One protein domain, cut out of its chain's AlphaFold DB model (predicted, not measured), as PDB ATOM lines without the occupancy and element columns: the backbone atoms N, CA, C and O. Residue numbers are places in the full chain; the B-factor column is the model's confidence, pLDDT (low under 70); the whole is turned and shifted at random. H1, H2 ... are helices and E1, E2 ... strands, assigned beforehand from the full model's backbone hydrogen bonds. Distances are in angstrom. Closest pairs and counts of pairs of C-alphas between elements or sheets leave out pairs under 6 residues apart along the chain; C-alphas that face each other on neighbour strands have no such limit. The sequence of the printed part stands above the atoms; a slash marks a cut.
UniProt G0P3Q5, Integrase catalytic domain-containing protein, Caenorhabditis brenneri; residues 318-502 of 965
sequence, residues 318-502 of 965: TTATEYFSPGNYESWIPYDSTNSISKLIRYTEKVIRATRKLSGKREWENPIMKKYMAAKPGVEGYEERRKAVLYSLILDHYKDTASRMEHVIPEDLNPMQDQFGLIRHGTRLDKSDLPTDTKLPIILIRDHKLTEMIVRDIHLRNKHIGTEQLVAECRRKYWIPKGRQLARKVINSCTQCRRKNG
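AT A GLANCE: This is residues 318 to 502 of the 965 residues of the protein "Integrase catalytic domain-containing protein" of Caenorhabditis brenneri (UniProt G0P3Q5). A long helix, H3, runs through the middle; H1 crosses it nearly at right angles, and the short H2 folds back along its first part. To one side of H3, H5, H6 and H7 pack crosswise on each other in a cluster, with H8 at its far end, while the small strand hairpin E1-E2 and the short H4 lie on another side; residues 357 to 363, at the end of H1 and after it, stick out. The printed part has 185 residues, in the order H1 H2 H3 E1 E2 H4 H5 H6 H7 H8; the two strands form one antiparallel sheet, E1 - E2, and the class is mostly helix. It is compact, with a radius of gyration of the C-alphas of 17.2 A and spans of 54 by 39 by 36 A.

IN THESE COORDINATES: Residues 318 to 340 hold no named element. H1, residues 341 to 358, begins with C-alpha 341 at (577.063, 269.995, 454.748) and is 25.6 A long. H2 is residues 367 to 374. H3, residues 380 to 405, is 37.3 A long, with C-alpha 380 at (589.187, 285.413, 457.785). E1 is residues 415 to 418, E2 residues 423 to 425, and H4 residues 436 to 439. H5, residues 449 to 461, is 18.4 A long, H6, residues 467 to 475, 12.3 A, and H7, residues 483 to 492, 14.0 A. H8, residues 495 to 501, ends with C-alpha 501 at (583.758, 247.885, 464.522).

HOW THE PARTS SIT: H5 is the hub, touching three helices. It touches H7 at a steep tilt of 66 degrees, the C-alphas of Arg 456 and Val 490 closest at 5.9 A. It touches H6 with residues 455 to 459 alone, only just about perpendicular at 70.0 degrees, His 459 and Leu 470 having the closest C-alphas, 6.3 A. H6 touches H7, the C-alphas of Thr 467 and Ala 487 closest at 5.6 A. H7 and H8 are close but not clearly touching, with the C-alphas of Ile 491 and Cys 497 closest at 6.4 A. H1 touches H5 with residue 341 alone, its C-alpha 5.6 A from that of Met 453, the closest pair. H1 touches H3 about perpendicular, at 83 degrees; the closest C-alphas, of Ile 345 and Val 389, are 6.2 A apart. H2 and H3 form a helical hairpin at a shallow tilt of 23 degrees, the C-alphas of Tyr 372 and Arg 385 closest at 5.0 A. In the hairpin E1 and E2, N 416 and O 424 are 2.9 A apart, within hydrogen-bond range. Residues 318 to 319 pair antiparallel with residues 416 to 417 of E1. H4 is near E2, and H4 and H6 are close but not clearly touching, the C-alphas of Thr 438 and Arg 475 closest at 6.9 A. In H2, H5, H6, H7 and H8 every O i to N i+4 pair is within hydrogen-bond range; in H1 13 of 14 are and in H3 21 of 22, while H4 is too short for such a pair.

THE WHOLE: The two C-alphas farthest apart, those of Lys 361 and Gly 502, are 55.2 A apart. The printed part has no cut and no long link. The mean pLDDT of the printed part is 79.3; 30 residues are under 70, among them residues 318 to 328 and 359 to 365.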
ATOM      1  N   THR A 318     564.555 286.904 472.807       57.50
ATOM      2  CA  THR A 318     563.112 286.994 473.063       57.50
ATOM      3  C   THR A 318     562.528 285.603 473.293       57.50
ATOM      4  O   THR A 318     563.077 284.593 472.842       57.50
ATOM      5  N   THR A 319     561.404 285.530 474.005       54.38
ATOM      6  CA  THR A 319     560.569 284.321 474.031       54.38
ATOM      7  C   THR A 319     560.106 284.023 472.607       54.38
ATOM      8  O   THR A 319     559.673 284.941 471.911       54.38
ATOM      9  N   ALA A 320     560.196 282.771 472.154       61.38
ATOM     10  CA  ALA A 320     559.736 282.397 470.818       61.38
ATOM     11  C   ALA A 320     558.194 282.359 470.770       61.38
ATOM     12  O   ALA A 320     557.586 281.320 471.004       61.38
ATOM     13  N   THR A 321     557.564 283.509 470.512       46.19
ATOM     14  CA  THR A 321     556.096 283.670 470.469       46.19
ATOM     15  C   THR A 321     555.474 283.341 469.112       46.19
ATOM     16  O   THR A 321     554.280 283.070 469.042       46.19
ATOM     17  N   GLU A 322     556.265 283.342 468.037       53.00
ATOM     18  CA  GLU A 322     555.826 282.947 466.695       53.00
ATOM     19  C   GLU A 322     556.341 281.541 466.358       53.00
ATOM     20  O   GLU A 322     557.478 281.357 465.915       53.00
ATOM     21  N   TYR A 323     555.488 280.532 466.532       54.34
ATOM     22  CA  TYR A 323     555.680 279.253 465.851       54.34
ATOM     23  C   TYR A 323     555.331 279.431 464.370       54.34
ATOM     24  O   TYR A 323     554.274 279.967 464.047       54.34
ATOM     25  N   PHE A 324     556.208 278.986 463.463       58.09
ATOM     26  CA  PHE A 324     555.968 279.080 462.020       58.09
ATOM     27  C   PHE A 324     554.666 278.359 461.640       58.09
ATOM     28  O   PHE A 324     554.612 277.130 461.676       58.09
ATOM     29  N   SER A 325     553.634 279.118 461.264       52.22
ATOM     30  CA  SER A 325     552.341 278.566 460.854       52.22
ATOM     31  C   SER A 325     552.501 277.598 459.672       52.22
ATOM     32  O   SER A 325     553.233 277.921 458.729       52.22
ATOM     33  N   PRO A 326     551.813 276.440 459.672       53.72
ATOM     34  CA  PRO A 326     551.867 275.493 458.565       53.72
ATOM     35  C   PRO A 326     551.178 276.088 457.330       53.72
ATOM     36  O   PRO A 326     549.955 276.116 457.216       53.72
ATOM     37  N   GLY A 327     551.989 276.587 456.401       57.56
ATOM     38  CA  GLY A 327     551.575 276.991 455.060       57.56
ATOM     39  C   GLY A 327     552.339 276.205 453.997       57.56
ATOM     40  O   GLY A 327     553.353 275.570 454.294       57.56
ATOM     41  N   ASN A 328     551.882 276.283 452.743       63.81
ATOM     42  CA  ASN A 328     552.524 275.636 451.595       63.81
ATOM     43  C   ASN A 328     553.882 276.288 451.269       63.81
ATOM     44  O   ASN A 328     554.003 277.098 450.352       63.81
ATOM     45  N   TYR A 329     554.906 275.937 452.047       75.50
ATOM     46  CA  TYR A 329     556.289 276.358 451.857       75.50
ATOM     47  C   TYR A 329     557.127 275.206 451.301       75.50
ATOM     48  O   TYR A 329     557.381 274.223 452.001       75.50
ATOM     49  N   GLU A 330     557.587 275.355 450.060       76.75
ATOM     50  CA  GLU A 330     558.598 274.492 449.453       76.75
ATOM     51  C   GLU A 330     559.994 275.100 449.663       76.75
ATOM     52  O   GLU A 330     560.236 276.268 449.346       76.75
ATOM     53  N   SER A 331     560.927 274.313 450.204       81.31
ATOM     54  CA  SER A 331     562.314 274.753 450.362       81.31
ATOM     55  C   SER A 331     563.030 274.802 449.008       81.31
ATOM     56  O   SER A 331     563.196 273.797 448.320       81.31
ATOM     57  N   TRP A 332     563.564 275.977 448.671       82.31
ATOM     58  CA  TRP A 332     564.469 276.188 447.534       82.31
ATOM     59  C   TRP A 332     565.863 275.564 447.749       82.31
ATOM     60  O   TRP A 332     566.723 275.631 446.864       82.31
ATOM     61  N   ILE A 333     566.130 274.987 448.927       84.31
ATOM     62  CA  ILE A 333     567.416 274.399 449.291       84.31
ATOM     63  C   ILE A 333     567.372 272.889 449.007       84.31
ATOM     64  O   ILE A 333     566.657 272.148 449.679       84.31
ATOM     65  N   PRO A 334     568.188 272.370 448.066       84.31
ATOM     66  CA  PRO A 334     568.111 270.975 447.643       84.31
ATOM     67  C   PRO A 334     568.814 270.050 448.652       84.31
ATOM     68  O   PRO A 334     569.894 269.513 448.381       84.31
ATOM     69  N   TYR A 335     568.222 269.867 449.836       85.06
ATOM     70  CA  TYR A 335     568.800 269.121 450.958       85.06
ATOM     71  C   TYR A 335     569.195 267.677 450.601       85.06
ATOM     72  O   TYR A 335     570.200 267.178 451.111       85.06
ATOM     73  N   ASP A 336     568.464 267.019 449.697       84.06
ATOM     74  CA  ASP A 336     568.741 265.643 449.268       84.06
ATOM     75  C   ASP A 336     569.804 265.514 448.165       84.06
ATOM     76  O   ASP A 336     570.366 264.430 447.992       84.06
ATOM     77  N   SER A 337     570.193 266.613 447.503       82.50
ATOM     78  CA  SER A 337     571.258 266.616 446.478       82.50
ATOM     79  C   SER A 337     572.638 266.209 447.012       82.50
ATOM     80  O   SER A 337     573.569 265.942 446.245       82.50
ATOM     81  N   THR A 338     572.824 266.189 448.336       85.25
ATOM     82  CA  THR A 338     574.112 265.873 448.936       85.25
ATOM     83  C   THR A 338     574.004 265.298 450.344       85.25
ATOM     84  O   THR A 338     573.115 265.625 451.113       85.25
ATOM     85  N   ASN A 339     574.981 264.464 450.709       83.62
ATOM     86  CA  ASN A 339     575.169 263.952 452.072       83.62
ATOM     87  C   ASN A 339     576.323 264.675 452.804       83.62
ATOM     88  O   ASN A 339     576.944 264.118 453.712       83.62
ATOM     89  N   SER A 340     576.673 265.894 452.374       85.38
ATOM     90  CA  SER A 340     577.771 266.685 452.937       85.38
ATOM     91  C   SER A 340     577.378 268.148 453.128       85.38
ATOM     92  O   SER A 340     577.255 268.897 452.158       85.38
ATOM     93  N   ILE A 341     577.309 268.590 454.388       89.44
ATOM     94  CA  ILE A 341     577.063 269.995 454.748       89.44
ATOM     95  C   ILE A 341     578.066 270.956 454.087       89.44
ATOM     96  O   ILE A 341     577.711 272.053 453.670       89.44
ATOM     97  N   SER A 342     579.314 270.513 453.897       87.00
ATOM     98  CA  SER A 342     580.360 271.291 453.221       87.00
ATOM     99  C   SER A 342     580.145 271.444 451.711       87.00
ATOM    100  O   SER A 342     580.712 272.366 451.127       87.00
ATOM    101  N   LYS A 343     579.354 270.569 451.071       88.38
ATOM    102  CA  LYS A 343     578.874 270.769 449.695       88.38
ATOM    103  C   LYS A 343     577.625 271.648 449.685       88.38
ATOM    104  O   LYS A 343     577.606 272.608 448.925       88.38
ATOM    105  N   LEU A 344     576.653 271.379 450.564       89.06
ATOM    106  CA  LEU A 344     575.404 272.145 450.633       89.06
ATOM    107  C   LEU A 344     575.671 273.639 450.851       89.06
ATOM    108  O   LEU A 344     575.257 274.441 450.024       89.06
ATOM    109  N   ILE A 345     576.486 273.998 451.855       88.88
ATOM    110  CA  ILE A 345     576.889 275.394 452.100       88.88
ATOM    111  C   ILE A 345     577.500 276.033 450.842       88.88
ATOM    112  O   ILE A 345     577.181 277.174 450.542       88.88
ATOM    113  N   ARG A 346     578.328 275.320 450.063       87.50
ATOM    114  CA  ARG A 346     578.917 275.862 448.821       87.50
ATOM    115  C   ARG A 346     577.886 276.067 447.707       87.50
ATOM    116  O   ARG A 346     578.073 276.963 446.887       87.50
ATOM    117  N   TYR A 347     576.837 275.247 447.640       87.88
ATOM    118  CA  TYR A 347     575.741 275.441 446.686       87.88
ATOM    119  C   TYR A 347     574.879 276.641 447.100       87.88
ATOM    120  O   TYR A 347     574.712 277.563 446.305       87.88
ATOM    121  N   THR A 348     574.442 276.698 448.360       86.00
ATOM    122  CA  THR A 348     573.679 277.824 448.922       86.00
ATOM    123  C   THR A 348     574.463 279.140 448.826       86.00
ATOM    124  O   THR A 348     573.917 280.152 448.399       86.00
ATOM    125  N   GLU A 349     575.772 279.130 449.102       85.62
ATOM    126  CA  GLU A 349     576.652 280.295 448.943       85.62
ATOM    127  C   GLU A 349     576.770 280.739 447.473       85.62
ATOM    128  O   GLU A 349     576.767 281.938 447.196       85.62
ATOM    129  N   LYS A 350     576.830 279.811 446.505       85.75
ATOM    130  CA  LYS A 350     576.783 280.167 445.074       85.75
ATOM    131  C   LYS A 350     575.476 280.874 444.711       85.75
ATOM    132  O   LYS A 350     575.539 281.883 444.013       85.75
ATOM    133  N   VAL A 351     574.331 280.385 445.198       84.44
ATOM    134  CA  VAL A 351     573.026 281.031 444.965       84.44
ATOM    135  C   VAL A 351     572.994 282.418 445.608       84.44
ATOM    136  O   VAL A 351     572.705 283.385 444.916       84.44
ATOM    137  N   ILE A 352     573.417 282.557 446.869       81.50
ATOM    138  CA  ILE A 352     573.500 283.848 447.581       81.50
ATOM    139  C   ILE A 352     574.429 284.851 446.866       81.50
ATOM    140  O   ILE A 352     574.138 286.044 446.789       81.50
ATOM    141  N   ARG A 353     575.544 284.393 446.280       81.12
ATOM    142  CA  ARG A 353     576.418 285.240 445.444       81.12
ATOM    143  C   ARG A 353     575.767 285.633 444.111       81.12
ATOM    144  O   ARG A 353     576.100 286.698 443.591       81.12
ATOM    145  N   ALA A 354     574.893 284.794 443.552       81.19
ATOM    146  CA  ALA A 354     574.183 285.051 442.300       81.19
ATOM    147  C   ALA A 354     572.988 285.996 442.504       81.19
ATOM    148  O   ALA A 354     572.887 286.989 441.790       81.19
ATOM    149  N   THR A 355     572.157 285.779 443.528       77.69
ATOM    150  CA  THR A 355     571.063 286.700 443.884       77.69
ATOM    151  C   THR A 355     571.601 288.090 444.214       77.69
ATOM    152  O   THR A 355     571.056 289.070 443.722       77.69
ATOM    153  N   ARG A 356     572.749 288.198 444.903       73.19
ATOM    154  CA  ARG A 356     573.451 289.481 445.118       73.19
ATOM    155  C   ARG A 356     573.883 290.184 443.819       73.19
ATOM    156  O   ARG A 356     573.964 291.406 443.800       73.19
ATOM    157  N   LYS A 357     574.193 289.453 442.738       73.06
ATOM    158  CA  LYS A 357     574.471 290.073 441.424       73.06
ATOM    159  C   LYS A 357     573.200 290.603 440.754       73.06
ATOM    160  O   LYS A 357     573.291 291.555 439.990       73.06
ATOM    161  N   LEU A 358     572.049 289.991 441.035       73.44
ATOM    162  CA  LEU A 358     570.751 290.326 440.441       73.44
ATOM    163  C   LEU A 358     569.978 291.392 441.243       73.44
ATOM    164  O   LEU A 358     569.194 292.134 440.666       73.44
ATOM    165  N   SER A 359     570.208 291.513 442.556       64.12
ATOM    166  CA  SER A 359     569.449 292.408 443.449       64.12
ATOM    167  C   SER A 359     569.812 293.897 443.355       64.12
ATOM    168  O   SER A 359     569.154 294.723 443.989       64.12
ATOM    169  N   GLY A 360     570.884 294.252 442.640       59.88
ATOM    170  CA  GLY A 360     571.444 295.607 442.634       59.88
ATOM    171  C   GLY A 360     571.893 296.087 444.025       59.88
ATOM    172  O   GLY A 360     572.106 295.281 444.934       59.88
ATOM    173  N   LYS A 361     572.003 297.413 444.205       56.69
ATOM    174  CA  LYS A 361     572.317 298.079 445.491       56.69
ATOM    175  C   LYS A 361     571.134 298.095 446.490       56.69
ATOM    176  O   LYS A 361     571.032 299.018 447.290       56.69
ATOM    177  N   ARG A 362     570.215 297.122 446.452       59.84
ATOM    178  CA  ARG A 362     569.171 297.012 447.486       59.84
ATOM    179  C   ARG A 362     569.804 296.565 448.800       59.84
ATOM    180  O   ARG A 362     570.535 295.573 448.820       59.84
ATOM    181  N   GLU A 363     569.523 297.284 449.883       57.94
ATOM    182  CA  GLU A 363     569.908 296.840 451.220       57.94
ATOM    183  C   GLU A 363     569.110 295.594 451.617       57.94
ATOM    184  O   GLU A 363     567.949 295.429 451.249       57.94
ATOM    185  N   TRP A 364     569.752 294.691 452.358       64.81
ATOM    186  CA  TRP A 364     569.128 293.459 452.833       64.81
ATOM    187  C   TRP A 364     568.824 293.611 454.316       64.81
ATOM    188  O   TRP A 364     569.744 293.675 455.127       64.81
ATOM    189  N   GLU A 365     567.547 293.652 454.683       61.81
ATOM    190  CA  GLU A 365     567.109 293.871 456.068       61.81
ATOM    191  C   GLU A 365     567.551 292.742 457.013       61.81
ATOM    192  O   GLU A 365     567.945 293.000 458.151       61.81
ATOM    193  N   ASN A 366     567.562 291.500 456.515       75.00
ATOM    194  CA  ASN A 366     567.854 290.288 457.283       75.00
ATOM    195  C   ASN A 366     569.253 290.328 457.964       75.00
ATOM    196  O   ASN A 366     570.270 290.394 457.259       75.00
ATOM    197  N   PRO A 367     569.346 290.181 459.305       76.69
ATOM    198  CA  PRO A 367     570.612 290.235 460.051       76.69
ATOM    199  C   PRO A 367     571.692 289.238 459.600       76.69
ATOM    200  O   PRO A 367     572.882 289.563 459.618       76.69
ATOM    201  N   ILE A 368     571.311 288.036 459.149       79.12
ATOM    202  CA  ILE A 368     572.256 287.037 458.620       79.12
ATOM    203  C   ILE A 368     572.876 287.536 457.311       79.12
ATOM    204  O   ILE A 368     574.078 287.373 457.100       79.12
ATOM    205  N   MET A 369     572.082 288.176 456.448       77.88
ATOM    206  CA  MET A 369     572.565 288.729 455.181       77.88
ATOM    207  C   MET A 369     573.448 289.957 455.401       77.88
ATOM    208  O   MET A 369     574.517 290.031 454.794       77.88
ATOM    209  N   LYS A 370     573.093 290.849 456.340       79.81
ATOM    210  CA  LYS A 370     573.981 291.945 456.777       79.81
ATOM    211  C   LYS A 370     575.332 291.397 457.261       79.81
ATOM    212  O   LYS A 370     576.377 291.843 456.790       79.81
ATOM    213  N   LYS A 371     575.335 290.345 458.095       79.00
ATOM    214  CA  LYS A 371     576.579 289.693 458.551       79.00
ATOM    215  C   LYS A 371     577.349 288.972 457.432       79.00
ATOM    216  O   LYS A 371     578.576 288.997 457.436       79.00
ATOM    217  N   TYR A 372     576.671 288.371 456.451       82.25
ATOM    218  CA  TYR A 372     577.321 287.784 455.270       82.25
ATOM    219  C   TYR A 372     578.005 288.848 454.391       82.25
ATOM    220  O   TYR A 372     579.052 288.573 453.803       82.25
ATOM    221  N   MET A 373     577.433 290.055 454.304       76.44
ATOM    222  CA  MET A 373     577.992 291.172 453.532       76.44
ATOM    223  C   MET A 373     579.153 291.883 454.236       76.44
ATOM    224  O   MET A 373     580.102 292.266 453.559       76.44
ATOM    225  N   ALA A 374     579.114 292.011 455.566       77.06
ATOM    226  CA  ALA A 374     580.183 292.632 456.358       77.06
ATOM    227  C   ALA A 374     581.481 291.796 456.441       77.06
ATOM    228  O   ALA A 374     582.542 292.328 456.759       77.06
ATOM    229  N   ALA A 375     581.417 290.491 456.161       78.38
ATOM    230  CA  ALA A 375     582.547 289.573 456.295       78.38
ATOM    231  C   ALA A 375     583.703 289.888 455.320       78.38
ATOM    232  O   ALA A 375     583.524 289.851 454.097       78.38
ATOM    233  N   LYS A 376     584.917 290.100 455.855       77.88
ATOM    234  CA  LYS A 376     586.128 290.500 455.105       77.88
ATOM    235  C   LYS A 376     586.439 289.637 453.861       77.88
ATOM    236  O   LYS A 376     586.137 288.436 453.841       77.88
ATOM    237  N   PRO A 377     587.085 290.185 452.813       70.31
ATOM    238  CA  PRO A 377     587.698 289.385 451.747       70.31
ATOM    239  C   PRO A 377     588.697 288.342 452.285       70.31
ATOM    240  O   PRO A 377     589.117 288.403 453.434       70.31
ATOM    241  N   GLY A 378     589.087 287.369 451.458       72.69
ATOM    242  CA  GLY A 378     590.114 286.392 451.842       72.69
ATOM    243  C   GLY A 378     589.652 285.321 452.842       72.69
ATOM    244  O   GLY A 378     588.514 284.839 452.775       72.69
ATOM    245  N   VAL A 379     590.585 284.891 453.703       65.12
ATOM    246  CA  VAL A 379     590.459 283.695 454.554       65.12
ATOM    247  C   VAL A 379     589.685 283.973 455.844       65.12
ATOM    248  O   VAL A 379     588.821 283.162 456.170       65.12
ATOM    249  N   GLU A 380     589.907 285.101 456.534       59.62
ATOM    250  CA  GLU A 380     589.187 285.413 457.785       59.62
ATOM    251  C   GLU A 380     587.662 285.392 457.573       59.62
ATOM    252  O   GLU A 380     586.939 284.571 458.143       59.62
ATOM    253  N   GLY A 381     587.160 286.218 456.649       74.94
ATOM    254  CA  GLY A 381     585.726 286.295 456.366       74.94
ATOM    255  C   GLY A 381     585.143 285.067 455.651       74.94
ATOM    256  O   GLY A 381     583.929 285.005 455.452       74.94
ATOM    257  N   TYR A 382     585.948 284.071 455.247       78.31
ATOM    258  CA  TYR A 382     585.405 282.806 454.729       78.31
ATOM    259  C   TYR A 382     584.713 282.003 455.838       78.31
ATOM    260  O   TYR A 382     583.656 281.425 455.580       78.31
ATOM    261  N   GLU A 383     585.233 282.006 457.071       77.19
ATOM    262  CA  GLU A 383     584.552 281.341 458.188       77.19
ATOM    263  C   GLU A 383     583.253 282.066 458.567       77.19
ATOM    264  O   GLU A 383     582.232 281.415 458.800       77.19
ATOM    265  N   GLU A 384     583.246 283.401 458.535       79.81
ATOM    266  CA  GLU A 384     582.046 284.204 458.790       79.81
ATOM    267  C   GLU A 384     580.958 284.003 457.730       79.81
ATOM    268  O   GLU A 384     579.817 283.692 458.083       79.81
ATOM    269  N   ARG A 385     581.303 284.090 456.435       81.81
ATOM    270  CA  ARG A 385     580.379 283.773 455.330       81.81
ATOM    271  C   ARG A 385     579.813 282.365 455.477       81.81
ATOM    272  O   ARG A 385     578.603 282.170 455.398       81.81
ATOM    273  N   ARG A 386     580.675 281.382 455.754       85.25
ATOM    274  CA  ARG A 386     580.287 279.980 455.968       85.25
ATOM    275  C   ARG A 386     579.352 279.813 457.174       85.25
ATOM    276  O   ARG A 386     578.443 278.987 457.108       85.25
ATOM    277  N   LYS A 387     579.548 280.584 458.250       84.94
ATOM    278  CA  LYS A 387     578.674 280.604 459.434       84.94
ATOM    279  C   LYS A 387     577.313 281.230 459.117       84.94
ATOM    280  O   LYS A 387     576.300 280.634 459.460       84.94
ATOM    281  N   ALA A 388     577.281 282.358 458.407       85.50
ATOM    282  CA  ALA A 388     576.039 283.006 457.984       85.50
ATOM    283  C   ALA A 388     575.202 282.105 457.052       85.50
ATOM    284  O   ALA A 388     574.017 281.907 457.298       85.50
ATOM    285  N   VAL A 389     575.821 281.456 456.057       87.94
ATOM    286  CA  VAL A 389     575.118 280.501 455.173       87.94
ATOM    287  C   VAL A 389     574.627 279.258 455.933       87.94
ATOM    288  O   VAL A 389     573.566 278.721 455.628       87.94
ATOM    289  N   LEU A 390     575.355 278.799 456.959       89.12
ATOM    290  CA  LEU A 390     574.861 277.738 457.843       89.12
ATOM    291  C   LEU A 390     573.658 278.198 458.684       89.12
ATOM    292  O   LEU A 390     572.763 277.400 458.932       89.12
ATOM    293  N   TYR A 391     573.606 279.465 459.095       89.75
ATOM    294  CA  TYR A 391     572.464 280.009 459.830       89.75
ATOM    295  C   TYR A 391     571.229 280.153 458.928       89.75
ATOM    296  O   TYR A 391     570.148 279.732 459.329       89.75
ATOM    297  N   SER A 392     571.378 280.620 457.679       86.75
ATOM    298  CA  SER A 392     570.255 280.643 456.726       86.75
ATOM    299  C   SER A 392     569.739 279.235 456.406       86.75
ATOM    300  O   SER A 392     568.534 279.041 456.313       86.75
ATOM    301  N   LEU A 393     570.630 278.235 456.322       89.38
ATOM    302  CA  LEU A 393     570.249 276.822 456.183       89.38
ATOM    303  C   LEU A 393     569.419 276.295 457.366       89.38
ATOM    304  O   LEU A 393     568.619 275.385 457.162       89.38
ATOM    305  N   ILE A 394     569.627 276.822 458.578       89.56
ATOM    306  CA  ILE A 394     568.897 276.420 459.792       89.56
ATOM    307  C   ILE A 394     567.533 277.126 459.880       89.56
ATOM    308  O   ILE A 394     566.558 276.476 460.243       89.56
ATOM    309  N   LEU A 395     567.430 278.401 459.479       86.56
ATOM    310  CA  LEU A 395     566.130 279.084 459.365       86.56
ATOM    311  C   LEU A 395     565.217 278.427 458.323       86.56
ATOM    312  O   LEU A 395     564.034 278.223 458.578       86.56
ATOM    313  N   ASP A 396     565.769 278.091 457.156       87.19
ATOM    314  CA  ASP A 396     565.045 277.403 456.083       87.19
ATOM    315  C   ASP A 396     564.574 276.010 456.535       87.19
ATOM    316  O   ASP A 396     563.413 275.653 456.363       87.19
ATOM    317  N   HIS A 397     565.436 275.294 457.265       87.69
ATOM    318  CA  HIS A 397     565.114 274.019 457.901       87.69
ATOM    319  C   HIS A 397     563.907 274.104 458.845       87.69
ATOM    320  O   HIS A 397     563.091 273.188 458.813       87.69
ATOM    321  N   TYR A 398     563.761 275.168 459.647       85.88
ATOM    322  CA  TYR A 398     562.578 275.332 460.501       85.88
ATOM    323  C   TYR A 398     561.293 275.476 459.676       85.88
ATOM    324  O   TYR A 398     560.286 274.850 460.011       85.88
ATOM    325  N   LYS A 399     561.339 276.238 458.575       82.50
ATOM    326  CA  LYS A 399     560.199 276.411 457.662       82.50
ATOM    327  C   LYS A 399     559.834 275.108 456.950       82.50
ATOM    328  O   LYS A 399     558.667 274.739 456.949       82.50
ATOM    329  N   ASP A 400     560.826 274.383 456.428       83.12
ATOM    330  CA  ASP A 400     560.645 273.074 455.784       83.12
ATOM    331  C   ASP A 400     560.041 272.026 456.738       83.12
ATOM    332  O   ASP A 400     559.164 271.256 456.351       83.12
ATOM    333  N   THR A 401     560.450 272.012 458.011       79.50
ATOM    334  CA  THR A 401     559.859 271.105 459.010       79.50
ATOM    335  C   THR A 401     558.461 271.517 459.463       79.50
ATOM    336  O   THR A 401     557.663 270.643 459.799       79.50
ATOM    337  N   ALA A 402     558.150 272.816 459.468       76.00
ATOM    338  CA  ALA A 402     556.815 273.306 459.793       76.00
ATOM    339  C   ALA A 402     555.810 272.976 458.678       76.00
ATOM    340  O   ALA A 402     554.710 272.520 458.977       76.00
ATOM    341  N   SER A 403     556.199 273.128 457.404       72.31
ATOM    342  CA  SER A 403     555.331 272.830 456.257       72.31
ATOM    343  C   SER A 403     555.243 271.342 455.907       72.31
ATOM    344  O   SER A 403     554.164 270.873 455.559       72.31
ATOM    345  N   ARG A 404     556.344 270.577 455.985       68.75
ATOM    346  CA  ARG A 404     556.384 269.172 455.515       68.75
ATOM    347  C   ARG A 404     556.301 268.103 456.602       68.75
ATOM    348  O   ARG A 404     556.235 266.922 456.267       68.75
ATOM    349  N   MET A 405     556.395 268.468 457.884       61.66
ATOM    350  CA  MET A 405     556.460 267.496 458.992       61.66
ATOM    351  C   MET A 405     555.567 267.846 460.191       61.66
ATOM    352  O   MET A 405     555.624 267.128 461.187       61.66
ATOM    353  N   GLU A 406     554.811 268.953 460.125       63.78
ATOM    354  CA  GLU A 406     553.957 269.486 461.208       63.78
ATOM    355  C   GLU A 406     554.684 269.611 462.569       63.78
ATOM    356  O   GLU A 406     554.082 269.581 463.643       63.78
ATOM    357  N   HIS A 407     556.020 269.715 462.552       66.75
ATOM    358  CA  HIS A 407     556.828 269.436 463.737       66.75
ATOM    359  C   HIS A 407     557.139 270.695 464.550       66.75
ATOM    360  O   HIS A 407     558.229 271.268 464.460       66.75
ATOM    361  N   VAL A 408     556.175 271.094 465.380       65.81
ATOM    362  CA  VAL A 408     556.335 272.157 466.383       65.81
ATOM    363  C   VAL A 408     557.469 271.805 467.357       65.81
ATOM    364  O   VAL A 408     557.595 270.662 467.805       65.81
ATOM    365  N   ILE A 409     558.310 272.789 467.694       73.50
ATOM    366  CA  ILE A 409     559.364 272.631 468.705       73.50
ATOM    367  C   ILE A 409     558.705 272.577 470.095       73.50
ATOM    368  O   ILE A 409     558.030 273.538 470.453       73.50
ATOM    369  N   PRO A 410     558.900 271.505 470.887       70.00
ATOM    370  CA  PRO A 410     558.242 271.366 472.186       70.00
ATOM    371  C   PRO A 410     558.591 272.468 473.201       70.00
ATOM    372  O   PRO A 410     559.757 272.835 473.366       70.00
ATOM    373  N   GLU A 411     557.576 272.934 473.928       69.06
ATOM    374  CA  GLU A 411     557.683 273.983 474.955       69.06
ATOM    375  C   GLU A 411     558.561 273.582 476.151       69.06
ATOM    376  O   GLU A 411     559.206 274.435 476.761       69.06
ATOM    377  N   ASP A 412     558.676 272.279 476.447       74.44
ATOM    378  CA  ASP A 412     559.531 271.750 477.523       74.44
ATOM    379  C   ASP A 412     561.036 272.001 477.290       74.44
ATOM    380  O   ASP A 412     561.842 271.883 478.216       74.44
ATOM    381  N   LEU A 413     561.418 272.408 476.073       74.50
ATOM    382  CA  LEU A 413     562.774 272.828 475.711       74.50
ATOM    383  C   LEU A 413     563.064 274.313 476.007       74.50
ATOM    384  O   LEU A 413     564.187 274.760 475.762       74.50
ATOM    385  N   ASN A 414     562.076 275.067 476.513       79.88
ATOM    386  CA  ASN A 414     562.136 276.510 476.772       79.88
ATOM    387  C   ASN A 414     562.714 277.302 475.573       79.88
ATOM    388  O   ASN A 414     563.853 277.786 475.647       79.88
ATOM    389  N   PRO A 415     561.997 277.364 474.432       82.19
ATOM    390  CA  PRO A 415     562.514 277.940 473.194       82.19
ATOM    391  C   PRO A 415     562.675 279.468 473.275       82.19
ATOM    392  O   PRO A 415     561.716 280.221 473.444       82.19
ATOM    393  N   MET A 416     563.911 279.930 473.091       80.75
ATOM    394  CA  MET A 416     564.285 281.348 473.025       80.75
ATOM    395  C   MET A 416     564.820 281.674 471.630       80.75
ATOM    396  O   MET A 416     565.588 280.891 471.070       80.75
ATOM    397  N   GLN A 417     564.463 282.824 471.066       81.56
ATOM    398  CA  GLN A 417     564.919 283.255 469.744       81.56
ATOM    399  C   GLN A 417     566.093 284.236 469.866       81.56
ATOM    400  O   GLN A 417     566.053 285.139 470.699       81.56
ATOM    401  N   ASP A 418     567.148 284.062 469.058       82.12
ATOM    402  CA  ASP A 418     568.285 284.996 469.004       82.12
ATOM    403  C   ASP A 418     568.157 286.065 467.906       82.12
ATOM    404  O   ASP A 418     567.318 285.979 467.013       82.12
ATOM    405  N   GLN A 419     569.046 287.063 467.941       79.81
ATOM    406  CA  GLN A 419     569.147 288.157 466.960       79.81
ATOM    407  C   GLN A 419     569.332 287.736 465.480       79.81
ATOM    408  O   GLN A 419     569.320 288.588 464.591       79.81
ATOM    409  N   PHE A 420     569.556 286.450 465.190       79.25
ATOM    410  CA  PHE A 420     569.602 285.887 463.836       79.25
ATOM    411  C   PHE A 420     568.339 285.075 463.498       79.25
ATOM    412  O   PHE A 420     568.294 284.424 462.457       79.25
ATOM    413  N   GLY A 421     567.325 285.097 464.366       79.19
ATOM    414  CA  GLY A 421     566.097 284.315 464.267       79.19
ATOM    415  C   GLY A 421     566.250 282.847 464.674       79.19
ATOM    416  O   GLY A 421     565.310 282.077 464.482       79.19
ATOM    417  N   LEU A 422     567.411 282.425 465.197       86.00
ATOM    418  CA  LEU A 422     567.666 281.019 465.518       86.00
ATOM    419  C   LEU A 422     567.024 280.641 466.851       86.00
ATOM    420  O   LEU A 422     567.220 281.324 467.857       86.00
ATOM    421  N   ILE A 423     566.324 279.508 466.870       86.50
ATOM    422  CA  ILE A 423     565.658 278.993 468.066       86.50
ATOM    423  C   ILE A 423     566.679 278.205 468.895       86.50
ATOM    424  O   ILE A 423     567.334 277.277 468.411       86.50
ATOM    425  N   ARG A 424     566.838 278.587 470.160       87.12
ATOM    426  CA  ARG A 424     567.796 278.039 471.125       87.12
ATOM    427  C   ARG A 424     567.068 277.460 472.330       87.12
ATOM    428  O   ARG A 424     566.018 277.947 472.730       87.12
ATOM    429  N   HIS A 425     567.657 276.428 472.918       83.94
ATOM    430  CA  HIS A 425     567.169 275.818 474.149       83.94
ATOM    431  C   HIS A 425     567.614 276.663 475.348       83.94
ATOM    432  O   HIS A 425     568.816 276.764 475.606       83.94
ATOM    433  N   GLY A 426     566.674 277.227 476.109       79.94
ATOM    434  CA  GLY A 426     566.979 277.897 477.374       79.94
ATOM    435  C   GLY A 426     567.535 276.900 478.394       79.94
ATOM    436  O   GLY A 426     566.949 275.841 478.611       79.94
ATOM    437  N   THR A 427     568.678 277.182 479.021       76.44
ATOM    438  CA  THR A 427     569.264 276.298 480.049       76.44
ATOM    439  C   THR A 427     569.562 277.075 481.322       76.44
ATOM    440  O   THR A 427     569.658 278.291 481.302       76.44
ATOM    441  N   ARG A 428     569.778 276.382 482.446       75.75
ATOM    442  CA  ARG A 428     570.177 277.015 483.719       75.75
ATOM    443  C   ARG A 428     571.691 277.308 483.792       75.75
ATOM    444  O   ARG A 428     572.270 277.266 484.875       75.75
ATOM    445  N   LEU A 429     572.355 277.519 482.648       73.00
ATOM    446  CA  LEU A 429     573.817 277.670 482.533       73.00
ATOM    447  C   LEU A 429     574.264 279.110 482.233       73.00
ATOM    448  O   LEU A 429     575.441 279.335 481.944       73.00
ATOM    449  N   ASP A 430     573.369 280.094 482.329       66.44
ATOM    450  CA  ASP A 430     573.644 281.497 481.975       66.44
ATOM    451  C   ASP A 430     574.834 282.073 482.754       66.44
ATOM    452  O   ASP A 430     575.685 282.758 482.185       66.44
ATOM    453  N   LYS A 431     574.954 281.696 484.035       69.94
ATOM    454  CA  LYS A 431     576.039 282.088 484.955       69.94
ATOM    455  C   LYS A 431     577.340 281.272 484.815       69.94
ATOM    456  O   LYS A 431     578.190 281.353 485.691       69.94
ATOM    457  N   SER A 432     577.496 280.456 483.769       70.31
ATOM    458  CA  SER A 432     578.732 279.689 483.512       70.31
ATOM    459  C   SER A 432     579.688 280.400 482.546       70.31
ATOM    460  O   SER A 432     579.259 281.225 481.744       70.31
ATOM    461  N   ASP A 433     580.963 280.005 482.530       73.50
ATOM    462  CA  ASP A 433     581.972 280.505 481.573       73.50
ATOM    463  C   ASP A 433     581.935 279.775 480.210       73.50
ATOM    464  O   ASP A 433     582.898 279.778 479.440       73.50
ATOM    465  N   LEU A 434     580.839 279.071 479.905       71.62
ATOM    466  CA  LEU A 434     580.683 278.341 478.647       71.62
ATOM    467  C   LEU A 434     580.386 279.310 477.483       71.62
ATOM    468  O   LEU A 434     579.696 280.306 477.687       71.62
ATOM    469  N   PRO A 435     580.825 279.024 476.240       77.88
ATOM    470  CA  PRO A 435     580.462 279.838 475.077       77.88
ATOM    471  C   PRO A 435     578.943 279.944 474.898       77.88
ATOM    472  O   PRO A 435     578.226 278.994 475.209       77.88
ATOM    473  N   THR A 436     578.437 281.037 474.321       75.44
ATOM    474  CA  THR A 436     576.986 281.275 474.161       75.44
ATOM    475  C   THR A 436     576.271 280.148 473.405       75.44
ATOM    476  O   THR A 436     575.209 279.710 473.830       75.44
ATOM    477  N   ASP A 437     576.893 279.581 472.361       77.62
ATOM    478  CA  ASP A 437     576.369 278.399 471.646       77.62
ATOM    479  C   ASP A 437     576.318 277.116 472.508       77.62
ATOM    480  O   ASP A 437     575.648 276.156 472.143       77.62
ATOM    481  N   THR A 438     577.042 277.066 473.629       79.88
ATOM    482  CA  THR A 438     577.020 275.963 474.605       79.88
ATOM    483  C   THR A 438     576.068 276.246 475.774       79.88
ATOM    484  O   THR A 438     575.464 275.302 476.277       79.88
ATOM    485  N   LYS A 439     575.899 277.512 476.197       80.88
ATOM    486  CA  LYS A 439     574.864 277.912 477.176       80.88
ATOM    487  C   LYS A 439     573.460 277.734 476.602       80.88
ATOM    488  O   LYS A 439     572.594 277.157 477.250       80.88
ATOM    489  N   LEU A 440     573.265 278.223 475.379       83.50
ATOM    490  CA  LEU A 440     571.992 278.287 474.666       83.50
ATOM    491  C   LEU A 440     572.167 277.597 473.300       83.50
ATOM    492  O   LEU A 440     572.350 278.267 472.274       83.50
ATOM    493  N   PRO A 441     572.218 276.252 473.276       88.56
ATOM    494  CA  PRO A 441     572.445 275.495 472.054       88.56
ATOM    495  C   PRO A 441     571.248 275.596 471.104       88.56
ATOM    496  O   PRO A 441     570.091 275.523 471.519       88.56
ATOM    497  N   ILE A 442     571.541 275.737 469.811       90.75
ATOM    498  CA  ILE A 442     570.545 275.895 468.743       90.75
ATOM    499  C   ILE A 442     569.742 274.595 468.614       90.75
ATOM    500  O   ILE A 442     570.325 273.517 468.473       90.75
ATOM    501  N   ILE A 443     568.415 274.669 468.662       89.38
ATOM    502  CA  ILE A 443     567.553 273.494 468.507       89.38
ATOM    503  C   ILE A 443     567.583 273.062 467.038       89.38
ATOM    504  O   ILE A 443     567.386 273.881 466.143       89.38
ATOM    505  N   LEU A 444     567.835 271.776 466.785       90.62
ATOM    506  CA  LEU A 444     567.734 271.155 465.461       90.62
ATOM    507  C   LEU A 444     566.781 269.962 465.517       90.62
ATOM    508  O   LEU A 444     566.937 269.063 466.350       90.62
ATOM    509  N   ILE A 445     565.824 269.922 464.591       87.75
ATOM    510  CA  ILE A 445     564.805 268.871 464.547       87.75
ATOM    511  C   ILE A 445     565.429 267.564 464.037       87.75
ATOM    512  O   ILE A 445     566.163 267.539 463.043       87.75
ATOM    513  N   ARG A 446     565.171 266.467 464.763       85.06
ATOM    514  CA  ARG A 446     565.887 265.180 464.656       85.06
ATOM    515  C   ARG A 446     565.859 264.580 463.251       85.06
ATOM    516  O   ARG A 446     566.874 264.050 462.802       85.06
ATOM    517  N   ASP A 447     564.700 264.623 462.606       83.94
ATOM    518  CA  ASP A 447     564.387 263.792 461.437       83.94
ATOM    519  C   ASP A 447     564.599 264.504 460.095       83.94
ATOM    520  O   ASP A 447     564.249 263.981 459.041       83.94
ATOM    521  N   HIS A 448     565.262 265.662 460.118       88.06
ATOM    522  CA  HIS A 448     565.601 266.416 458.919       88.06
ATOM    523  C   HIS A 448     566.998 266.077 458.364       88.06
ATOM    524  O   HIS A 448     567.969 265.848 459.097       88.06
ATOM    525  N   LYS A 449     567.127 266.122 457.032       88.38
ATOM    526  CA  LYS A 449     568.350 265.787 456.279       88.38
ATOM    527  C   LYS A 449     569.545 266.674 456.658       88.38
ATOM    528  O   LYS A 449     570.672 266.182 456.768       88.38
ATOM    529  N   LEU A 450     569.300 267.960 456.937       91.06
ATOM    530  CA  LEU A 450     570.310 268.903 457.442       91.06
ATOM    531  C   LEU A 450     570.905 268.451 458.784       91.06
ATOM    532  O   LEU A 450     572.126 268.431 458.939       91.06
ATOM    533  N   THR A 451     570.060 268.045 459.734       91.56
ATOM    534  CA  THR A 451     570.476 267.620 461.076       91.56
ATOM    535  C   THR A 451     571.349 266.370 461.007       91.56
ATOM    536  O   THR A 451     572.404 266.320 461.645       91.56
ATOM    537  N   GLU A 452     571.001 265.391 460.161       92.44
ATOM    538  CA  GLU A 452     571.874 264.231 459.940       92.44
ATOM    539  C   GLU A 452     573.222 264.641 459.321       92.44
ATOM    540  O   GLU A 452     574.267 264.166 459.772       92.44
ATOM    541  N   MET A 453     573.238 265.559 458.345       92.38
ATOM    542  CA  MET A 453     574.484 266.069 457.758       92.38
ATOM    543  C   MET A 453     575.372 266.805 458.770       92.38
ATOM    544  O   MET A 453     576.589 266.616 458.744       92.38
ATOM    545  N   ILE A 454     574.792 267.598 459.676       92.88
ATOM    546  CA  ILE A 454     575.523 268.305 460.739       92.88
ATOM    547  C   ILE A 454     576.147 267.299 461.721       92.88
ATOM    548  O   ILE A 454     577.348 267.368 461.991       92.88
ATOM    549  N   VAL A 455     575.382 266.312 462.203       93.06
ATOM    550  CA  VAL A 455     575.894 265.274 463.122       93.06
ATOM    551  C   VAL A 455     576.959 264.400 462.441       93.06
ATOM    552  O   VAL A 455     577.981 264.073 463.051       93.06
ATOM    553  N   ARG A 456     576.773 264.067 461.156       91.75
ATOM    554  CA  ARG A 456     577.746 263.326 460.335       91.75
ATOM    555  C   ARG A 456     579.052 264.104 460.161       91.75
ATOM    556  O   ARG A 456     580.123 263.519 460.300       91.75
ATOM    557  N   ASP A 457     578.989 265.411 459.927       90.62
ATOM    558  CA  ASP A 457     580.163 266.281 459.804       90.62
ATOM    559  C   ASP A 457     580.927 266.448 461.134       90.62
ATOM    560  O   ASP A 457     582.155 266.344 461.145       90.62
ATOM    561  N   ILE A 458     580.225 266.590 462.268       88.62
ATOM    562  CA  ILE A 458     580.839 266.603 463.614       88.62
ATOM    563  C   ILE A 458     581.570 265.279 463.891       88.62
ATOM    564  O   ILE A 458     582.726 265.285 464.318       88.62
ATOM    565  N   HIS A 459     580.939 264.139 463.590       89.50
ATOM    566  CA  HIS A 459     581.542 262.810 463.737       89.50
ATOM    567  C   HIS A 459     582.811 262.627 462.880       89.50
ATOM    568  O   HIS A 459     583.800 262.053 463.347       89.50
ATOM    569  N   LEU A 460     582.806 263.134 461.640       86.31
ATOM    570  CA  LEU A 460     583.952 263.072 460.727       86.31
ATOM    571  C   LEU A 460     585.097 264.005 461.154       86.31
ATOM    572  O   LEU A 460     586.255 263.574 461.178       86.31
ATOM    573  N   ARG A 461     584.800 265.257 461.535       84.06
ATOM    574  CA  ARG A 461     585.811 266.211 462.033       84.06
ATOM    575  C   ARG A 461     586.516 265.678 463.277       84.06
ATOM    576  O   ARG A 461     587.747 265.634 463.300       84.06
ATOM    577  N   ASN A 462     585.752 265.147 464.231       80.94
ATOM    578  CA  ASN A 462     586.258 264.526 465.457       80.94
ATOM    579  C   ASN A 462     586.789 263.084 465.265       80.94
ATOM    580  O   ASN A 462     586.862 262.315 466.218       80.94
ATOM    581  N   LYS A 463     587.197 262.698 464.045       83.88
ATOM    582  CA  LYS A 463     587.930 261.448 463.750       83.88
ATOM    583  C   LYS A 463     587.241 260.169 464.256       83.88
ATOM    584  O   LYS A 463     587.903 259.248 464.732       83.88
ATOM    585  N   HIS A 464     585.921 260.092 464.085       82.62
ATOM    586  CA  HIS A 464     585.089 258.929 464.414       82.62
ATOM    587  C   HIS A 464     584.922 258.627 465.916       82.62
ATOM    588  O   HIS A 464     584.943 257.465 466.329       82.62
ATOM    589  N   ILE A 465     584.702 259.671 466.724       78.19
ATOM    590  CA  ILE A 465     584.224 259.552 468.115       78.19
ATOM    591  C   ILE A 465     582.976 258.662 468.253       78.19
ATOM    592  O   ILE A 465     582.121 258.601 467.363       78.19
ATOM    593  N   GLY A 466     582.880 257.982 469.401       76.81
ATOM    594  CA  GLY A 466     581.765 257.093 469.745       76.81
ATOM    595  C   GLY A 466     580.491 257.840 470.153       76.81
ATOM    596  O   GLY A 466     580.512 259.044 470.385       76.81
ATOM    597  N   THR A 467     579.373 257.116 470.275       83.75
ATOM    598  CA  THR A 467     578.017 257.682 470.427       83.75
ATOM    599  C   THR A 467     577.892 258.743 471.518       83.75
ATOM    600  O   THR A 467     577.393 259.829 471.251       83.75
ATOM    601  N   GLU A 468     578.353 258.457 472.735       81.69
ATOM    602  CA  GLU A 468     578.178 259.370 473.873       81.69
ATOM    603  C   GLU A 468     579.058 260.624 473.741       81.69
ATOM    604  O   GLU A 468     578.616 261.728 474.047       81.69
ATOM    605  N   GLN A 469     580.264 260.475 473.182       79.31
ATOM    606  CA  GLN A 469     581.141 261.597 472.831       79.31
ATOM    607  C   GLN A 469     580.545 262.440 471.695       79.31
ATOM    608  O   GLN A 469     580.623 263.661 471.741       79.31
ATOM    609  N   LEU A 470     579.916 261.810 470.698       85.12
ATOM    610  CA  LEU A 470     579.247 262.507 469.598       85.12
ATOM    611  C   LEU A 470     578.041 263.313 470.096       85.12
ATOM    612  O   LEU A 470     577.886 264.462 469.705       85.12
ATOM    613  N   VAL A 471     577.237 262.761 471.011       87.00
ATOM    614  CA  VAL A 471     576.141 263.501 471.664       87.00
ATOM    615  C   VAL A 471     576.677 264.672 472.495       87.00
ATOM    616  O   VAL A 471     576.105 265.759 472.435       87.00
ATOM    617  N   ALA A 472     577.774 264.484 473.235       82.44
ATOM    618  CA  ALA A 472     578.411 265.559 473.997       82.44
ATOM    619  C   ALA A 472     578.950 266.680 473.089       82.44
ATOM    620  O   ALA A 472     578.694 267.850 473.353       82.44
ATOM    621  N   GLU A 473     579.626 266.338 471.989       84.19
ATOM    622  CA  GLU A 473     580.153 267.307 471.022       84.19
ATOM    623  C   GLU A 473     579.047 268.027 470.234       84.19
ATOM    624  O   GLU A 473     579.168 269.223 469.977       84.19
ATOM    625  N   CYS A 474     577.930 267.358 469.918       87.50
ATOM    626  CA  CYS A 474     576.743 268.029 469.380       87.50
ATOM    627  C   CYS A 474     576.185 269.058 470.375       87.50
ATOM    628  O   CYS A 474     576.008 270.215 470.001       87.50
ATOM    629  N   ARG A 475     576.012 268.678 471.652       86.62
ATOM    630  CA  ARG A 475     575.495 269.550 472.728       86.62
ATOM    631  C   ARG A 475     576.308 270.826 472.975       86.62
ATOM    632  O   ARG A 475     575.798 271.738 473.608       86.62
ATOM    633  N   ARG A 476     577.535 270.934 472.452       84.69
ATOM    634  CA  ARG A 476     578.339 272.170 472.512       84.69
ATOM    635  C   ARG A 476     577.802 273.314 471.651       84.69
ATOM    636  O   ARG A 476     578.267 274.439 471.821       84.69
ATOM    637  N   LYS A 477     576.931 273.015 470.681       86.69
ATOM    638  CA  LYS A 477     576.338 273.998 469.754       86.69
ATOM    639  C   LYS A 477     574.871 273.739 469.410       86.69
ATOM    640  O   LYS A 477     574.177 274.676 469.029       86.69
ATOM    641  N   TYR A 478     574.416 272.490 469.514       91.44
ATOM    642  CA  TYR A 478     573.114 272.049 469.024       91.44
ATOM    643  C   TYR A 478     572.386 271.158 470.032       91.44
ATOM    644  O   TYR A 478     572.952 270.180 470.533       91.44
ATOM    645  N   TRP A 479     571.108 271.441 470.266       90.19
ATOM    646  CA  TRP A 479     570.210 270.545 470.982       90.19
ATOM    647  C   TRP A 479     569.387 269.733 469.985       90.19
ATOM    648  O   TRP A 479     568.739 270.290 469.106       90.19
ATOM    649  N   ILE A 480     569.431 268.405 470.103       89.62
ATOM    650  CA  ILE A 480     568.757 267.487 469.177       89.62
ATOM    651  C   ILE A 480     567.854 266.553 469.992       89.62
ATOM    652  O   ILE A 480     568.382 265.688 470.712       89.62
ATOM    653  N   PRO A 481     566.517 266.670 469.883       84.50
ATOM    654  CA  PRO A 481     565.576 265.754 470.519       84.50
ATOM    655  C   PRO A 481     565.899 264.291 470.189       84.50
ATOM    656  O   PRO A 481     566.196 263.932 469.049       84.50
ATOM    657  N   LYS A 482     565.910 263.428 471.214       83.62
ATOM    658  CA  LYS A 482     566.299 262.001 471.117       83.62
ATOM    659  C   LYS A 482     567.680 261.768 470.449       83.62
ATOM    660  O   LYS A 482     567.967 260.657 470.001       83.62
ATOM    661  N   GLY A 483     568.580 262.763 470.429       84.31
ATOM    662  CA  GLY A 483     569.810 262.801 469.615       84.31
ATOM    663  C   GLY A 483     570.793 261.627 469.762       84.31
ATOM    664  O   GLY A 483     571.534 261.331 468.825       84.31
ATOM    665  N   ARG A 484     570.760 260.869 470.871       85.50
ATOM    666  CA  ARG A 484     571.500 259.594 471.016       85.50
ATOM    667  C   ARG A 484     571.091 258.558 469.953       85.50
ATOM    668  O   ARG A 484     571.929 257.764 469.531       85.50
ATOM    669  N   GLN A 485     569.837 258.567 469.495       87.81
ATOM    670  CA  GLN A 485     569.361 257.714 468.400       87.81
ATOM    671  C   GLN A 485     569.991 258.130 467.062       87.81
ATOM    672  O   GLN A 485     570.566 257.288 466.370       87.81
ATOM    673  N   LEU A 486     569.977 259.430 466.740       89.25
ATOM    674  CA  LEU A 486     570.590 259.966 465.520       89.25
ATOM    675  C   LEU A 486     572.112 259.748 465.503       89.25
ATOM    676  O   LEU A 486     572.659 259.309 464.495       89.25
ATOM    677  N   ALA A 487     572.795 259.934 466.636       88.94
ATOM    678  CA  ALA A 487     574.216 259.616 466.780       88.94
ATOM    679  C   ALA A 487     574.517 258.130 466.484       88.94
ATOM    680  O   ALA A 487     575.483 257.825 465.783       88.94
ATOM    681  N   ARG A 488     573.663 257.195 466.940       86.25
ATOM    682  CA  ARG A 488     573.767 255.766 466.577       86.25
ATOM    683  C   ARG A 488     573.521 255.537 465.082       86.25
ATOM    684  O   ARG A 488     574.298 254.812 464.469       86.25
ATOM    685  N   LYS A 489     572.507 256.174 464.479       87.69
ATOM    686  CA  LYS A 489     572.208 256.107 463.029       87.69
ATOM    687  C   LYS A 489     573.403 256.571 462.184       87.69
ATOM    688  O   LYS A 489     573.816 255.872 461.260       87.69
ATOM    689  N   VAL A 490     574.018 257.698 462.545       88.94
ATOM    690  CA  VAL A 490     575.196 258.272 461.870       88.94
ATOM    691  C   VAL A 490     576.431 257.375 462.002       88.94
ATOM    692  O   VAL A 490     577.094 257.104 461.003       88.94
ATOM    693  N   ILE A 491     576.723 256.852 463.198       85.44
ATOM    694  CA  ILE A 491     577.867 255.949 463.418       85.44
ATOM    695  C   ILE A 491     577.660 254.608 462.693       85.44
ATOM    696  O   ILE A 491     578.573 254.119 462.023       85.44
ATOM    697  N   ASN A 492     576.453 254.038 462.752       80.44
ATOM    698  CA  ASN A 492     576.115 252.786 462.069       80.44
ATOM    699  C   ASN A 492     576.069 252.935 460.537       80.44
ATOM    700  O   ASN A 492     576.246 251.948 459.826       80.44
ATOM    701  N   SER A 493     575.880 254.143 460.007       82.62
ATOM    702  CA  SER A 493     575.991 254.455 458.571       82.62
ATOM    703  C   SER A 493     577.338 255.097 458.194       82.62
ATOM    704  O   SER A 493     577.479 255.660 457.108       82.62
ATOM    705  N   CYS A 494     578.354 255.010 459.061       84.81
ATOM    706  CA  CYS A 494     579.717 255.417 458.736       84.81
ATOM    707  C   CYS A 494     580.561 254.209 458.296       84.81
ATOM    708  O   CYS A 494     580.873 253.315 459.087       84.81
ATOM    709  N   THR A 495     580.994 254.205 457.033       80.69
ATOM    710  CA  THR A 495     581.797 253.122 456.434       80.69
ATOM    711  C   THR A 495     583.113 252.872 457.176       80.69
ATOM    712  O   THR A 495     583.504 251.720 457.367       80.69
ATOM    713  N   GLN A 496     583.780 253.919 457.674       78.31
ATOM    714  CA  GLN A 496     585.015 253.784 458.457       78.31
ATOM    715  C   GLN A 496     584.759 253.141 459.831       78.31
ATOM    716  O   GLN A 496     585.501 252.243 460.238       78.31
ATOM    717  N   CYS A 497     583.664 253.509 460.508       79.56
ATOM    718  CA  CYS A 497     583.238 252.843 461.742       79.56
ATOM    719  C   CYS A 497     582.883 251.374 461.503       79.56
ATOM    720  O   CYS A 497     583.279 250.531 462.304       79.56
ATOM    721  N   ARG A 498     582.221 251.031 460.390       76.19
ATOM    722  CA  ARG A 498     581.944 249.628 460.034       76.19
ATOM    723  C   ARG A 498     583.203 248.817 459.754       76.19
ATOM    724  O   ARG A 498     583.324 247.714 460.286       76.19
ATOM    725  N   ARG A 499     584.174 249.364 459.009       71.62
ATOM    726  CA  ARG A 499     585.480 248.706 458.801       71.62
ATOM    727  C   ARG A 499     586.146 248.364 460.138       71.62
ATOM    728  O   ARG A 499     586.589 247.232 460.328       71.62
ATOM    729  N   LYS A 500     586.136 249.297 461.094       69.88
ATOM    730  CA  LYS A 500     586.751 249.109 462.417       69.88
ATOM    731  C   LYS A 500     585.943 248.216 463.377       69.88
ATOM    732  O   LYS A 500     586.543 247.387 464.054       69.88
ATOM    733  N   ASN A 501     584.614 248.364 463.421       71.38
ATOM    734  CA  ASN A 501     583.758 247.885 464.522       71.38
ATOM    735  C   ASN A 501     582.501 247.090 464.090       71.38
ATOM    736  O   ASN A 501     581.760 246.631 464.956       71.38
ATOM    737  N   GLY A 502     582.210 246.944 462.792       68.94
ATOM    738  CA  GLY A 502     581.024 246.226 462.292       68.94
ATOM    739  C   GLY A 502     580.953 244.751 462.722       68.94
ATOM    740  O   GLY A 502     581.969 244.153 463.087       68.94
TER     741      GLY A 502